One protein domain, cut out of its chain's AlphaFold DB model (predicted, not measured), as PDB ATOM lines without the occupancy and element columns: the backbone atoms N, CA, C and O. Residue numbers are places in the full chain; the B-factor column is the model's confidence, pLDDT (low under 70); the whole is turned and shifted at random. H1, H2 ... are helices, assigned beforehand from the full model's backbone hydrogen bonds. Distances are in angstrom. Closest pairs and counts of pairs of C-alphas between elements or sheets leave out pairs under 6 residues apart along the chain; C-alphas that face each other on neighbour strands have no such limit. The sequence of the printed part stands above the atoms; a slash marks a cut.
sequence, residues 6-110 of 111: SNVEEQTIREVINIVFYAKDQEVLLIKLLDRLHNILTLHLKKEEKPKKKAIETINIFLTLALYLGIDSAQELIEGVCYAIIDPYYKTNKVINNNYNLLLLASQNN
ATOM      1  N   SER A   6     169.436 187.148 172.612       45.78
ATOM      2  CA  SER A   6     170.185 186.335 173.586       45.78
ATOM      3  C   SER A   6     171.606 185.961 173.130       45.78
ATOM      4  O   SER A   6     172.518 185.882 173.944       45.78
ATOM      5  N   ASN A   7     171.821 185.767 171.821       48.72
ATOM      6  CA  ASN A   7     173.094 185.249 171.296       48.72
ATOM      7  C   ASN A   7     174.247 186.262 171.356       48.72
ATOM      8  O   ASN A   7     175.399 185.877 171.537       48.72
ATOM      9  N   VAL A   8     173.955 187.553 171.180       52.53
ATOM     10  CA  VAL A   8     174.992 188.596 171.149       52.53
ATOM     11  C   VAL A   8     175.503 188.890 172.563       52.53
ATOM     12  O   VAL A   8     176.705 189.065 172.759       52.53
ATOM     13  N   GLU A   9     174.613 188.886 173.558       48.12
ATOM     14  CA  GLU A   9     174.979 189.030 174.971       48.12
ATOM     15  C   GLU A   9     175.796 187.825 175.461       48.12
ATOM     16  O   GLU A   9     176.856 188.016 176.056       48.12
ATOM     17  N   GLU A  10     175.390 186.593 175.121       47.06
ATOM     18  CA  GLU A  10     176.165 185.382 175.441       47.06
ATOM     19  C   GLU A  10     177.548 185.359 174.776       47.06
ATOM     20  O   GLU A  10     178.523 184.943 175.407       47.06
ATOM     21  N   GLN A  11     177.667 185.821 173.525       55.34
ATOM     22  CA  GLN A  11     178.962 185.946 172.848       55.34
ATOM     23  C   GLN A  11     179.858 186.990 173.521       55.34
ATOM     24  O   GLN A  11     181.033 186.714 173.758       55.34
ATOM     25  N   THR A  12     179.304 188.145 173.895       58.59
ATOM     26  CA  THR A  12     180.054 189.228 174.555       58.59
ATOM     27  C   THR A  12     180.569 188.781 175.923       58.59
ATOM     28  O   THR A  12     181.743 188.966 176.242       58.59
ATOM     29  N   ILE A  13     179.720 188.119 176.714       56.78
ATOM     30  CA  ILE A  13     180.100 187.552 178.014       56.78
ATOM     31  C   ILE A  13     181.187 186.490 177.827       56.78
ATOM     32  O   ILE A  13     182.163 186.480 178.572       56.78
ATOM     33  N   ARG A  14     181.079 185.630 176.809       57.06
ATOM     34  CA  ARG A  14     182.077 184.590 176.522       57.06
ATOM     35  C   ARG A  14     183.419 185.158 176.058       57.06
ATOM     36  O   ARG A  14     184.450 184.597 176.408       57.06
ATOM     37  N   GLU A  15     183.434 186.262 175.317       61.44
ATOM     38  CA  GLU A  15     184.665 186.962 174.926       61.44
ATOM     39  C   GLU A  15     185.341 187.648 176.117       61.44
ATOM     40  O   GLU A  15     186.552 187.501 176.294       61.44
ATOM     41  N   VAL A  16     184.569 188.326 176.975       63.84
ATOM     42  CA  VAL A  16     185.068 188.916 178.231       63.84
ATOM     43  C   VAL A  16     185.613 187.824 179.148       63.84
ATOM     44  O   VAL A  16     186.746 187.926 179.615       63.84
ATOM     45  N   ILE A  17     184.859 186.738 179.342       59.34
ATOM     46  CA  ILE A  17     185.288 185.571 180.118       59.34
ATOM     47  C   ILE A  17     186.550 184.964 179.507       59.34
ATOM     48  O   ILE A  17     187.473 184.702 180.255       59.34
ATOM     49  N   ASN A  18     186.662 184.801 178.185       59.16
ATOM     50  CA  ASN A  18     187.880 184.278 177.553       59.16
ATOM     51  C   ASN A  18     189.092 185.204 177.750       59.16
ATOM     52  O   ASN A  18     190.192 184.720 177.998       59.16
ATOM     53  N   ILE A  19     188.921 186.526 177.677       57.34
ATOM     54  CA  ILE A  19     190.006 187.478 177.957       57.34
ATOM     55  C   ILE A  19     190.454 187.368 179.422       57.34
ATOM     56  O   ILE A  19     191.654 187.329 179.675       57.34
ATOM     57  N   VAL A  20     189.511 187.260 180.361       56.84
ATOM     58  CA  VAL A  20     189.778 187.171 181.806       56.84
ATOM     59  C   VAL A  20     190.286 185.780 182.235       56.84
ATOM     60  O   VAL A  20     191.123 185.695 183.124       56.84
ATOM     61  N   PHE A  21     189.834 184.684 181.607       51.84
ATOM     62  CA  PHE A  21     190.208 183.301 181.958       51.84
ATOM     63  C   PHE A  21     191.511 182.820 181.309       51.84
ATOM     64  O   PHE A  21     192.219 182.021 181.924       51.84
ATOM     65  N   TYR A  22     191.841 183.248 180.082       51.41
ATOM     66  CA  TYR A  22     193.101 182.844 179.437       51.41
ATOM     67  C   TYR A  22     194.291 183.722 179.847       51.41
ATOM     68  O   TYR A  22     195.430 183.261 179.772       51.41
ATOM     69  N   ALA A  23     194.058 184.952 180.313       54.53
ATOM     70  CA  ALA A  23     195.102 185.790 180.889       54.53
ATOM     71  C   ALA A  23     195.185 185.530 182.397       54.53
ATOM     72  O   ALA A  23     194.547 186.212 183.191       54.53
ATOM     73  N   LYS A  24     196.006 184.558 182.812       58.50
ATOM     74  CA  LYS A  24     196.413 184.447 184.225       58.50
ATOM     75  C   LYS A  24     197.176 185.689 184.724       58.50
ATOM     76  O   LYS A  24     197.342 185.843 185.930       58.50
ATOM     77  N   ASP A  25     197.570 186.575 183.808       69.62
ATOM     78  CA  ASP A  25     198.459 187.704 184.050       69.62
ATOM     79  C   ASP A  25     197.740 189.039 183.794       69.62
ATOM     80  O   ASP A  25     197.387 189.387 182.660       69.62
ATOM     81  N   GLN A  26     197.545 189.821 184.861       75.75
ATOM     82  CA  GLN A  26     196.907 191.146 184.824       75.75
ATOM     83  C   GLN A  26     197.633 192.136 183.892       75.75
ATOM     84  O   GLN A  26     197.015 193.040 183.333       75.75
ATOM     85  N   GLU A  27     198.931 191.942 183.662       83.75
ATOM     86  CA  GLU A  27     199.769 192.760 182.777       83.75
ATOM     87  C   GLU A  27     199.310 192.684 181.313       83.75
ATOM     88  O   GLU A  27     199.276 193.692 180.606       83.75
ATOM     89  N   VAL A  28     198.872 191.507 180.858       82.19
ATOM     90  CA  VAL A  28     198.351 191.317 179.495       82.19
ATOM     91  C   VAL A  28     197.030 192.064 179.317       82.19
ATOM     92  O   VAL A  28     196.777 192.665 178.267       82.19
ATOM     93  N   LEU A  29     196.189 192.057 180.354       82.94
ATOM     94  CA  LEU A  29     194.935 192.806 180.377       82.94
ATOM     95  C   LEU A  29     195.190 194.314 180.342       82.94
ATOM     96  O   LEU A  29     194.530 195.022 179.581       82.94
ATOM     97  N   LEU A  30     196.186 194.788 181.094       86.44
ATOM     98  CA  LEU A  30     196.612 196.184 181.079       86.44
ATOM     99  C   LEU A  30     197.085 196.614 179.684       86.44
ATOM    100  O   LEU A  30     196.634 197.641 179.183       86.44
ATOM    101  N   ILE A  31     197.925 195.817 179.016       88.56
ATOM    102  CA  ILE A  31     198.398 196.121 177.654       88.56
ATOM    103  C   ILE A  31     197.218 196.237 176.678       88.56
ATOM    104  O   ILE A  31     197.150 197.187 175.896       88.56
ATOM    105  N   LYS A  32     196.248 195.313 176.744       87.06
ATOM    106  CA  LYS A  32     195.038 195.373 175.907       87.06
ATOM    107  C   LYS A  32     194.170 196.591 176.210       87.06
ATOM    108  O   LYS A  32     193.601 197.170 175.283       87.06
ATOM    109  N   LEU A  33     194.053 196.975 177.481       90.19
ATOM    110  CA  LEU A  33     193.335 198.184 177.872       90.19
ATOM    111  C   LEU A  33     194.011 199.423 177.276       90.19
ATOM    112  O   LEU A  33     193.336 200.227 176.640       90.19
ATOM    113  N   LEU A  34     195.334 199.542 177.415       90.69
ATOM    114  CA  LEU A  34     196.111 200.665 176.887       90.69
ATOM    115  C   LEU A  34     196.002 200.777 175.361       90.69
ATOM    116  O   LEU A  34     195.757 201.869 174.846       90.69
ATOM    117  N   ASP A  35     196.099 199.658 174.640       90.75
ATOM    118  CA  ASP A  35     195.889 199.640 173.189       90.75
ATOM    119  C   ASP A  35     194.479 200.129 172.820       90.75
ATOM    120  O   ASP A  35     194.291 200.938 171.904       90.75
ATOM    121  N   ARG A  36     193.449 199.695 173.559       91.50
ATOM    122  CA  ARG A  36     192.085 200.156 173.291       91.50
ATOM    123  C   ARG A  36     191.898 201.637 173.605       91.50
ATOM    124  O   ARG A  36     191.259 202.317 172.802       91.50
ATOM    125  N   LEU A  37     192.461 202.136 174.704       92.50
ATOM    126  CA  LEU A  37     192.439 203.560 175.048       92.50
ATOM    127  C   LEU A  37     193.056 204.403 173.928       92.50
ATOM    128  O   LEU A  37     192.445 205.359 173.455       92.50
ATOM    129  N   HIS A  38     194.217 203.999 173.417       90.56
ATOM    130  CA  HIS A  38     194.841 204.665 172.277       90.56
ATOM    131  C   HIS A  38     193.945 204.639 171.020       90.56
ATOM    132  O   HIS A  38     193.776 205.654 170.335       90.56
ATOM    133  N   ASN A  39     193.305 203.499 170.738       88.94
ATOM    134  CA  ASN A  39     192.386 203.359 169.607       88.94
ATOM    135  C   ASN A  39     191.167 204.296 169.704       88.94
ATOM    136  O   ASN A  39     190.757 204.857 168.688       88.94
ATOM    137  N   ILE A  40     190.590 204.496 170.896       89.56
ATOM    138  CA  ILE A  40     189.460 205.429 171.067       89.56
ATOM    139  C   ILE A  40     189.873 206.898 171.027       89.56
ATOM    140  O   ILE A  40     189.100 207.731 170.561       89.56
ATOM    141  N   LEU A  41     191.104 207.220 171.422       88.25
ATOM    142  CA  LEU A  41     191.636 208.579 171.318       88.25
ATOM    143  C   LEU A  41     191.889 208.998 169.861       88.25
ATOM    144  O   LEU A  41     191.734 210.166 169.509       88.25
ATOM    145  N   THR A  42     192.216 208.043 168.990       88.44
ATOM    146  CA  THR A  42     192.543 208.280 167.570       88.44
ATOM    147  C   THR A  42     191.378 208.014 166.613       88.44
ATOM    148  O   THR A  42     191.518 208.147 165.398       88.44
ATOM    149  N   LEU A  43     190.197 207.687 167.144       81.88
ATOM    150  CA  LEU A  43     189.027 207.247 166.377       81.88
ATOM    151  C   LEU A  43     188.531 208.293 165.359       81.88
ATOM    152  O   LEU A  43     187.981 207.940 164.320       81.88
ATOM    153  N   HIS A  44     188.791 209.577 165.614       75.56
ATOM    154  CA  HIS A  44     188.468 210.693 164.721       75.56
ATOM    155  C   HIS A  44     189.333 210.753 163.445       75.56
ATOM    156  O   HIS A  44     188.952 211.415 162.482       75.56
ATOM    157  N   LEU A  45     190.483 210.071 163.417       80.31
ATOM    158  CA  LEU A  45     191.398 210.051 162.267       80.31
ATOM    159  C   LEU A  45     191.047 208.958 161.247       80.31
ATOM    160  O   LEU A  45     191.535 208.981 160.116       80.31
ATOM    161  N   LYS A  46     190.201 207.992 161.621       77.44
ATOM    162  CA  LYS A  46     189.864 206.844 160.778       77.44
ATOM    163  C   LYS A  46     188.596 207.117 159.967       77.44
ATOM    164  O   LYS A  46     187.496 207.134 160.506       77.44
ATOM    165  N   LYS A  47     188.747 207.290 158.648       67.56
ATOM    166  CA  LYS A  47     187.643 207.596 157.711       67.56
ATOM    167  C   LYS A  47     186.636 206.459 157.496       67.56
ATOM    168  O   LYS A  47     185.505 206.735 157.112       67.56
ATOM    169  N   GLU A  48     187.036 205.206 157.702       69.12
ATOM    170  CA  GLU A  48     186.226 204.033 157.323       69.12
ATOM    171  C   GLU A  48     185.524 203.352 158.504       69.12
ATOM    172  O   GLU A  48     184.621 202.533 158.318       69.12
ATOM    173  N   GLU A  49     185.912 203.676 159.740       67.75
ATOM    174  CA  GLU A  49     185.328 203.040 160.918       67.75
ATOM    175  C   GLU A  49     183.989 203.691 161.278       67.75
ATOM    176  O   GLU A  49     183.843 204.907 161.237       67.75
ATOM    177  N   LYS A  50     182.992 202.884 161.670       81.44
ATOM    178  CA  LYS A  50     181.742 203.388 162.262       81.44
ATOM    179  C   LYS A  50     182.014 203.740 163.732       81.44
ATOM    180  O   LYS A  50     181.965 202.827 164.566       81.44
ATOM    181  N   PRO A  51     182.244 205.019 164.093       83.50
ATOM    182  CA  PRO A  51     182.775 205.377 165.407       83.50
ATOM    183  C   PRO A  51     181.835 204.981 166.546       83.50
ATOM    184  O   PRO A  51     182.274 204.485 167.579       83.50
ATOM    185  N   LYS A  52     180.521 205.075 166.312       86.44
ATOM    186  CA  LYS A  52     179.492 204.656 167.271       86.44
ATOM    187  C   LYS A  52     179.556 203.169 167.611       86.44
ATOM    188  O   LYS A  52     179.449 202.813 168.776       86.44
ATOM    189  N   LYS A  53     179.761 202.294 166.616       87.06
ATOM    190  CA  LYS A  53     179.834 200.843 166.861       87.06
ATOM    191  C   LYS A  53     181.043 200.511 167.738       87.06
ATOM    192  O   LYS A  53     180.913 199.737 168.680       87.06
ATOM    193  N   LYS A  54     182.190 201.135 167.456       87.38
ATOM    194  CA  LYS A  54     183.425 200.921 168.218       87.38
ATOM    195  C   LYS A  54     183.336 201.481 169.638       87.38
ATOM    196  O   LYS A  54     183.819 200.843 170.570       87.38
ATOM    197  N   ALA A  55     182.682 202.627 169.814       89.56
ATOM    198  CA  ALA A  55     182.409 203.196 171.131       89.56
ATOM    199  C   ALA A  55     181.537 202.261 171.989       89.56
ATOM    200  O   ALA A  55     181.884 201.995 173.136       89.56
ATOM    201  N   ILE A  56     180.465 201.699 171.418       88.38
ATOM    202  CA  ILE A  56     179.580 200.750 172.120       88.38
ATOM    203  C   ILE A  56     180.340 199.474 172.518       88.38
ATOM    204  O   ILE A  56     180.261 199.042 173.663       88.38
ATOM    205  N   GLU A  57     181.116 198.896 171.597       88.38
ATOM    206  CA  GLU A  57     181.961 197.723 171.878       88.38
ATOM    207  C   GLU A  57     182.971 198.015 173.001       88.38
ATOM    208  O   GLU A  57     183.179 197.193 173.893       88.38
ATOM    209  N   THR A  58     183.568 199.212 172.983       91.19
ATOM    210  CA  THR A  58     184.540 199.626 173.999       91.19
ATOM    211  C   THR A  58     183.895 199.717 175.376       91.19
ATOM    212  O   THR A  58     184.456 199.196 176.333       91.19
ATOM    213  N   ILE A  59     182.706 200.310 175.483       90.44
ATOM    214  CA  ILE A  59     181.978 200.389 176.753       90.44
ATOM    215  C   ILE A  59     181.660 198.986 177.281       90.44
ATOM    216  O   ILE A  59     181.985 198.680 178.421       90.44
ATOM    217  N   ASN A  60     181.096 198.105 176.452       86.50
ATOM    218  CA  ASN A  60     180.639 196.794 176.922       86.50
ATOM    219  C   ASN A  60     181.779 195.900 177.442       86.50
ATOM    220  O   ASN A  60     181.582 195.142 178.390       86.50
ATOM    221  N   ILE A  61     182.964 195.978 176.826       85.25
ATOM    222  CA  ILE A  61     184.089 195.082 177.134       85.25
ATOM    223  C   ILE A  61     185.124 195.772 178.030       85.25
ATOM    224  O   ILE A  61     185.535 195.230 179.056       85.25
ATOM    225  N   PHE A  62     185.569 196.968 177.651       89.44
ATOM    226  CA  PHE A  62     186.740 197.602 178.255       89.44
ATOM    227  C   PHE A  62     186.405 198.462 179.473       89.44
ATOM    228  O   PHE A  62     187.280 198.646 180.313       89.44
ATOM    229  N   LEU A  63     185.160 198.930 179.626       88.06
ATOM    230  CA  LEU A  63     184.740 199.607 180.858       88.06
ATOM    231  C   LEU A  63     184.775 198.639 182.048       88.06
ATOM    232  O   LEU A  63     185.329 198.954 183.099       88.06
ATOM    233  N   THR A  64     184.247 197.428 181.850       85.75
ATOM    234  CA  THR A  64     184.293 196.342 182.836       85.75
ATOM    235  C   THR A  64     185.730 195.907 183.115       85.75
ATOM    236  O   THR A  64     186.080 195.636 184.259       85.75
ATOM    237  N   LEU A  65     186.589 195.884 182.088       86.44
ATOM    238  CA  LEU A  65     188.007 195.569 182.260       86.44
ATOM    239  C   LEU A  65     188.745 196.627 183.095       86.44
ATOM    240  O   LEU A  65     189.536 196.270 183.962       86.44
ATOM    241  N   ALA A  66     188.478 197.914 182.856       89.31
ATOM    242  CA  ALA A  66     189.045 199.006 183.643       89.31
ATOM    243  C   ALA A  66     188.608 198.926 185.115       89.31
ATOM    244  O   ALA A  66     189.447 199.074 186.002       89.31
ATOM    245  N   LEU A  67     187.332 198.603 185.366       86.88
ATOM    246  CA  LEU A  67     186.811 198.362 186.715       86.88
ATOM    247  C   LEU A  67     187.494 197.164 187.384       86.88
ATOM    248  O   LEU A  67     187.893 197.246 188.540       86.88
ATOM    249  N   TYR A  68     187.657 196.058 186.652       85.25
ATOM    250  CA  TYR A  68     188.318 194.851 187.152       85.25
ATOM    251  C   TYR A  68     189.781 195.102 187.539       85.25
ATOM    252  O   TYR A  68     190.258 194.568 188.537       85.25
ATOM    253  N   LEU A  69     190.486 195.930 186.765       85.94
ATOM    254  CA  LEU A  69     191.861 196.337 187.056       85.94
ATOM    255  C   LEU A  69     191.952 197.450 188.117       85.94
ATOM    256  O   LEU A  69     193.056 197.764 188.553       85.94
ATOM    257  N   GLY A  70     190.825 198.044 188.531       87.31
ATOM    258  CA  GLY A  70     190.782 199.136 189.509       87.31
ATOM    259  C   GLY A  70     191.407 200.441 189.005       87.31
ATOM    260  O   GLY A  70     192.025 201.164 189.782       87.31
ATOM    261  N   ILE A  71     191.312 200.723 187.700       92.31
ATOM    262  CA  ILE A  71     191.913 201.912 187.078       92.31
ATOM    263  C   ILE A  71     190.818 202.938 186.770       92.31
ATOM    264  O   ILE A  71     190.325 203.024 185.642       92.31
ATOM    265  N   ASP A  72     190.473 203.748 187.768       92.44
ATOM    266  CA  ASP A  72     189.389 204.740 187.684       92.44
ATOM    267  C   ASP A  72     189.591 205.738 186.533       92.44
ATOM    268  O   ASP A  72     188.663 206.045 185.787       92.44
ATOM    269  N   SER A  73     190.832 206.179 186.303       93.50
ATOM    270  CA  SER A  73     191.161 207.121 185.223       93.50
ATOM    271  C   SER A  73     190.888 206.555 183.826       93.50
ATOM    272  O   SER A  73     190.468 207.286 182.926       93.50
ATOM    273  N   ALA A  74     191.089 205.249 183.627       92.19
ATOM    274  CA  ALA A  74     190.748 204.581 182.375       92.19
ATOM    275  C   ALA A  74     189.229 204.493 182.205       92.19
ATOM    276  O   ALA A  74     188.723 204.669 181.098       92.19
ATOM    277  N   GLN A  75     188.511 204.262 183.303       92.31
ATOM    278  CA  GLN A  75     187.058 204.213 183.327       92.31
ATOM    279  C   GLN A  75     186.460 205.569 182.924       92.31
ATOM    280  O   GLN A  75     185.721 205.651 181.943       92.31
ATOM    281  N   GLU A  76     186.873 206.646 183.596       91.62
ATOM    282  CA  GLU A  76     186.453 208.018 183.290       91.62
ATOM    283  C   GLU A  76     186.760 208.414 181.843       91.62
ATOM    284  O   GLU A  76     185.933 209.043 181.174       91.62
ATOM    285  N   LEU A  77     187.934 208.025 181.335       93.06
ATOM    286  CA  LEU A  77     188.338 208.314 179.964       93.06
ATOM    287  C   LEU A  77     187.462 207.579 178.940       93.06
ATOM    288  O   LEU A  77     187.005 208.200 177.975       93.06
ATOM    289  N   ILE A  78     187.207 206.281 179.147       93.69
ATOM    290  CA  ILE A  78     186.332 205.481 178.276       93.69
ATOM    291  C   ILE A  78     184.930 206.077 178.267       93.69
ATOM    292  O   ILE A  78     184.389 206.323 177.189       93.69
ATOM    293  N   GLU A  79     184.354 206.360 179.436       90.69
ATOM    294  CA  GLU A  79     183.032 206.981 179.518       90.69
ATOM    295  C   GLU A  79     183.012 208.328 178.792       90.69
ATOM    296  O   GLU A  79     182.163 208.569 177.934       90.69
ATOM    297  N   GLY A  80     183.979 209.200 179.081       89.81
ATOM    298  CA  GLY A  80     184.043 210.534 178.500       89.81
ATOM    299  C   GLY A  80     184.115 210.522 176.974       89.81
ATOM    300  O   GLY A  80     183.376 211.264 176.325       89.81
ATOM    301  N   VAL A  81     184.978 209.684 176.396       90.06
ATOM    302  CA  VAL A  81     185.193 209.618 174.942       90.06
ATOM    303  C   VAL A  81     184.078 208.835 174.252       90.06
ATOM    304  O   VAL A  81     183.486 209.321 173.286       90.06
ATOM    305  N   CYS A  82     183.765 207.627 174.723       90.75
ATOM    306  CA  CYS A  82     182.811 206.757 174.046       90.75
ATOM    307  C   CYS A  82     181.383 207.291 174.147       90.75
ATOM    308  O   CYS A  82     180.671 207.280 173.141       90.75
ATOM    309  N   TYR A  83     180.966 207.818 175.301       88.88
ATOM    310  CA  TYR A  83     179.633 208.398 175.388       88.88
ATOM    311  C   TYR A  83     179.513 209.707 174.616       88.88
ATOM    312  O   TYR A  83     178.477 209.905 173.998       88.88
ATOM    313  N   ALA A  84     180.557 210.540 174.532       87.25
ATOM    314  CA  ALA A  84     180.522 211.723 173.665       87.25
ATOM    315  C   ALA A  84     180.325 211.368 172.176       87.25
ATOM    316  O   ALA A  84     179.712 212.131 171.432       87.25
ATOM    317  N   ILE A  85     180.810 210.200 171.738       86.75
ATOM    318  CA  ILE A  85     180.596 209.679 170.377       86.75
ATOM    319  C   ILE A  85     179.158 209.156 170.188       86.75
ATOM    320  O   ILE A  85     178.594 209.250 169.091       86.75
ATOM    321  N   ILE A  86     178.570 208.563 171.229       86.88
ATOM    322  CA  ILE A  86     177.236 207.946 171.178       86.88
ATOM    323  C   ILE A  86     176.134 209.002 171.323       86.88
ATOM    324  O   ILE A  86     175.232 209.052 170.481       86.88
ATOM    325  N   ASP A  87     176.238 209.837 172.354       85.31
ATOM    326  CA  ASP A  87     175.303 210.893 172.728       85.31
ATOM    327  C   ASP A  87     176.062 212.210 173.016       85.31
ATOM    328  O   ASP A  87     176.738 212.332 174.045       85.31
ATOM    329  N   PRO A  88     175.913 213.237 172.158       76.56
ATOM    330  CA  PRO A  88     176.516 214.554 172.365       76.56
ATOM    331  C   PRO A  88     176.136 215.224 173.696       76.56
ATOM    332  O   PRO A  88     176.890 216.060 174.193       76.56
ATOM    333  N   TYR A  89     174.989 214.866 174.286       77.94
ATOM    334  CA  TYR A  89     174.481 215.461 175.526       77.94
ATOM    335  C   TYR A  89     174.843 214.667 176.784       77.94
ATOM    336  O   TYR A  89     174.433 215.045 177.884       77.94
ATOM    337  N   TYR A  90     175.650 213.611 176.659       78.94
ATOM    338  CA  TYR A  90     175.968 212.712 177.765       78.94
ATOM    339  C   TYR A  90     176.460 213.435 179.028       78.94
ATOM    340  O   TYR A  90     175.975 213.154 180.121       78.94
ATOM    341  N   LYS A  91     177.384 214.402 178.903       73.31
ATOM    342  CA  LYS A  91     177.913 215.143 180.066       73.31
ATOM    343  C   LYS A  91     176.815 215.909 180.806       73.31
ATOM    344  O   LYS A  91     176.749 215.850 182.031       73.31
ATOM    345  N   THR A  92     175.942 216.587 180.066       73.50
ATOM    346  CA  THR A  92     174.802 217.321 180.624       73.50
ATOM    347  C   THR A  92     173.837 216.361 181.316       73.50
ATOM    348  O   THR A  92     173.475 216.583 182.468       73.50
ATOM    349  N   ASN A  93     173.506 215.243 180.666       74.19
ATOM    350  CA  ASN A  93     172.626 214.214 181.219       74.19
ATOM    351  C   ASN A  93     173.213 213.564 182.485       74.19
ATOM    352  O   ASN A  93     172.488 213.347 183.453       74.19
ATOM    353  N   LYS A  94     174.529 213.313 182.527       76.56
ATOM    354  CA  LYS A  94     175.230 212.772 183.704       76.56
ATOM    355  C   LYS A  94     175.123 213.718 184.903       76.56
ATOM    356  O   LYS A  94     174.780 213.276 185.996       76.56
ATOM    357  N   VAL A  95     175.353 215.017 184.696       77.50
ATOM    358  CA  VAL A  95     175.233 216.043 185.750       77.50
ATOM    359  C   VAL A  95     173.792 216.168 186.239       77.50
ATOM    360  O   VAL A  95     173.546 216.177 187.443       77.50
ATOM    361  N   ILE A  96     172.837 216.237 185.313       77.94
ATOM    362  CA  ILE A  96     171.412 216.341 185.629       77.94
ATOM    363  C   ILE A  96     170.957 215.142 186.472       77.94
ATOM    364  O   ILE A  96     170.391 215.334 187.547       77.94
ATOM    365  N   ASN A  97     171.265 213.917 186.039       74.56
ATOM    366  CA  ASN A  97     170.905 212.701 186.772       74.56
ATOM    367  C   ASN A  97     171.548 212.648 188.160       74.56
ATOM    368  O   ASN A  97     170.889 212.279 189.130       74.56
ATOM    369  N   ASN A  98     172.815 213.056 188.277       78.62
ATOM    370  CA  ASN A  98     173.491 213.100 189.568       78.62
ATOM    371  C   ASN A  98     172.799 214.074 190.539       78.62
ATOM    372  O   ASN A  98     172.536 213.720 191.685       78.62
ATOM    373  N   ASN A  99     172.429 215.268 190.065       77.75
ATOM    374  CA  ASN A  99     171.712 216.255 190.875       77.75
ATOM    375  C   ASN A  99     170.317 215.765 191.299       77.75
ATOM    376  O   ASN A  99     169.950 215.921 192.462       77.75
ATOM    377  N   TYR A 100     169.554 215.134 190.401       76.50
ATOM    378  CA  TYR A 100     168.244 214.572 190.752       76.50
ATOM    379  C   TYR A 100     168.340 213.450 191.792       76.50
ATOM    380  O   TYR A 100     167.542 213.426 192.729       76.50
ATOM    381  N   ASN A 101     169.329 212.560 191.678       75.62
ATOM    382  CA  ASN A 101     169.530 211.483 192.651       75.62
ATOM    383  C   ASN A 101     169.851 212.027 194.049       75.62
ATOM    384  O   ASN A 101     169.284 211.557 195.033       75.62
ATOM    385  N   LEU A 102     170.697 213.057 194.149       77.56
ATOM    386  CA  LEU A 102     171.006 213.709 195.426       77.56
ATOM    387  C   LEU A 102     169.765 214.349 196.064       77.56
ATOM    388  O   LEU A 102     169.562 214.223 197.270       77.56
ATOM    389  N   LEU A 103     168.909 214.989 195.261       77.31
ATOM    390  CA  LEU A 103     167.653 215.582 195.733       77.31
ATOM    391  C   LEU A 103     166.661 214.519 196.226       77.31
ATOM    392  O   LEU A 103     166.013 214.717 197.254       77.31
ATOM    393  N   LEU A 104     166.568 213.379 195.534       75.19
ATOM    394  CA  LEU A 104     165.696 212.275 195.936       75.19
ATOM    395  C   LEU A 104     166.142 211.678 197.277       75.19
ATOM    396  O   LEU A 104     165.323 211.523 198.183       75.19
ATOM    397  N   LEU A 105     167.443 211.435 197.444       75.12
ATOM    398  CA  LEU A 105     168.013 210.940 198.700       75.12
ATOM    399  C   LEU A 105     167.822 211.947 199.846       75.12
ATOM    400  O   LEU A 105     167.449 211.567 200.954       75.12
ATOM    401  N   ALA A 106     168.003 213.243 199.581       76.38
ATOM    402  CA  ALA A 106     167.767 214.301 200.564       76.38
ATOM    403  C   ALA A 106     166.288 214.418 200.982       76.38
ATOM    404  O   ALA A 106     165.997 214.770 202.122       76.38
ATOM    405  N   SER A 107     165.348 214.103 200.084       72.00
ATOM    406  CA  SER A 107     163.911 214.083 200.398       72.00
ATOM    407  C   SER A 107     163.487 212.867 201.232       72.00
ATOM    408  O   SER A 107     162.565 212.976 202.034       72.00
ATOM    409  N   GLN A 108     164.178 211.732 201.084       69.75
ATOM    410  CA  GLN A 108     163.875 210.480 201.788       69.75
ATOM    411  C   GLN A 108     164.497 210.411 203.190       69.75
ATOM    412  O   GLN A 108     163.957 209.745 204.063       69.75
ATOM    413  N   ASN A 109     165.598 211.129 203.428       60.84
ATOM    414  CA  ASN A 109     166.288 211.166 204.725       60.84
ATOM    415  C   ASN A 109     165.708 212.195 205.719       60.84
ATOM    416  O   ASN A 109     166.221 212.330 206.824       60.84
ATOM    417  N   ASN A 110     164.666 212.933 205.326       54.69
ATOM    418  CA  ASN A 110     163.981 213.934 206.153       54.69
ATOM    419  C   ASN A 110     162.636 213.418 206.714       54.69
ATOM    420  O   ASN A 110     161.711 214.203 206.918       54.69
TER     421      ASN A 110
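AT A GLANCE: This is residues 6 to 110 of the 111 residues of an uncharacterized protein of Rickettsia akari (strain Hartford) (UniProt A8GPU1). H2, H3 and H4 make a small up-and-down bundle, each running against the one before; H1 crosses H3 on one side, and residues 92 to 110 of the H5 end stick out as an arm. The 105 printed residues hold five named helices and no named strand: all helix. The whole is loose, radius of gyration of the C-alphas 16.5 A, spanning 50 by 36 by 31 A.

HOW THE PARTS SIT: H3, residues 51 to 69, forms hairpins with H4, residues 72 to 86 (closest C-alphas Ala 55 and Cys 82, 4.6 A), and H2, residues 26 to 41 (Leu 33 and Phe 62, 6.6 A). H1, residues 6 to 22, only just touches H3, with 3 pairs of C-alphas within 8 A, closest Val 16 and Ile 61, 6.3 A. H5, residues 90 to 108, touches H4 with residues 90 to 91 alone, closest C-alphas Tyr 83 and Tyr 90, 6.1 A. Every O i to N i+4 pair is within hydrogen-bond range in H1, H2, H4 and H5; 14 of 15 in H3.

IN THESE COORDINATES: H5 measures 27.0 A, ending at C-alpha 108 (163.875, 210.480, 201.788).

THE WHOLE: The printed part has no cut; residues 6 to 25, 47 to 49 and 108 to 110 have pLDDT under 70.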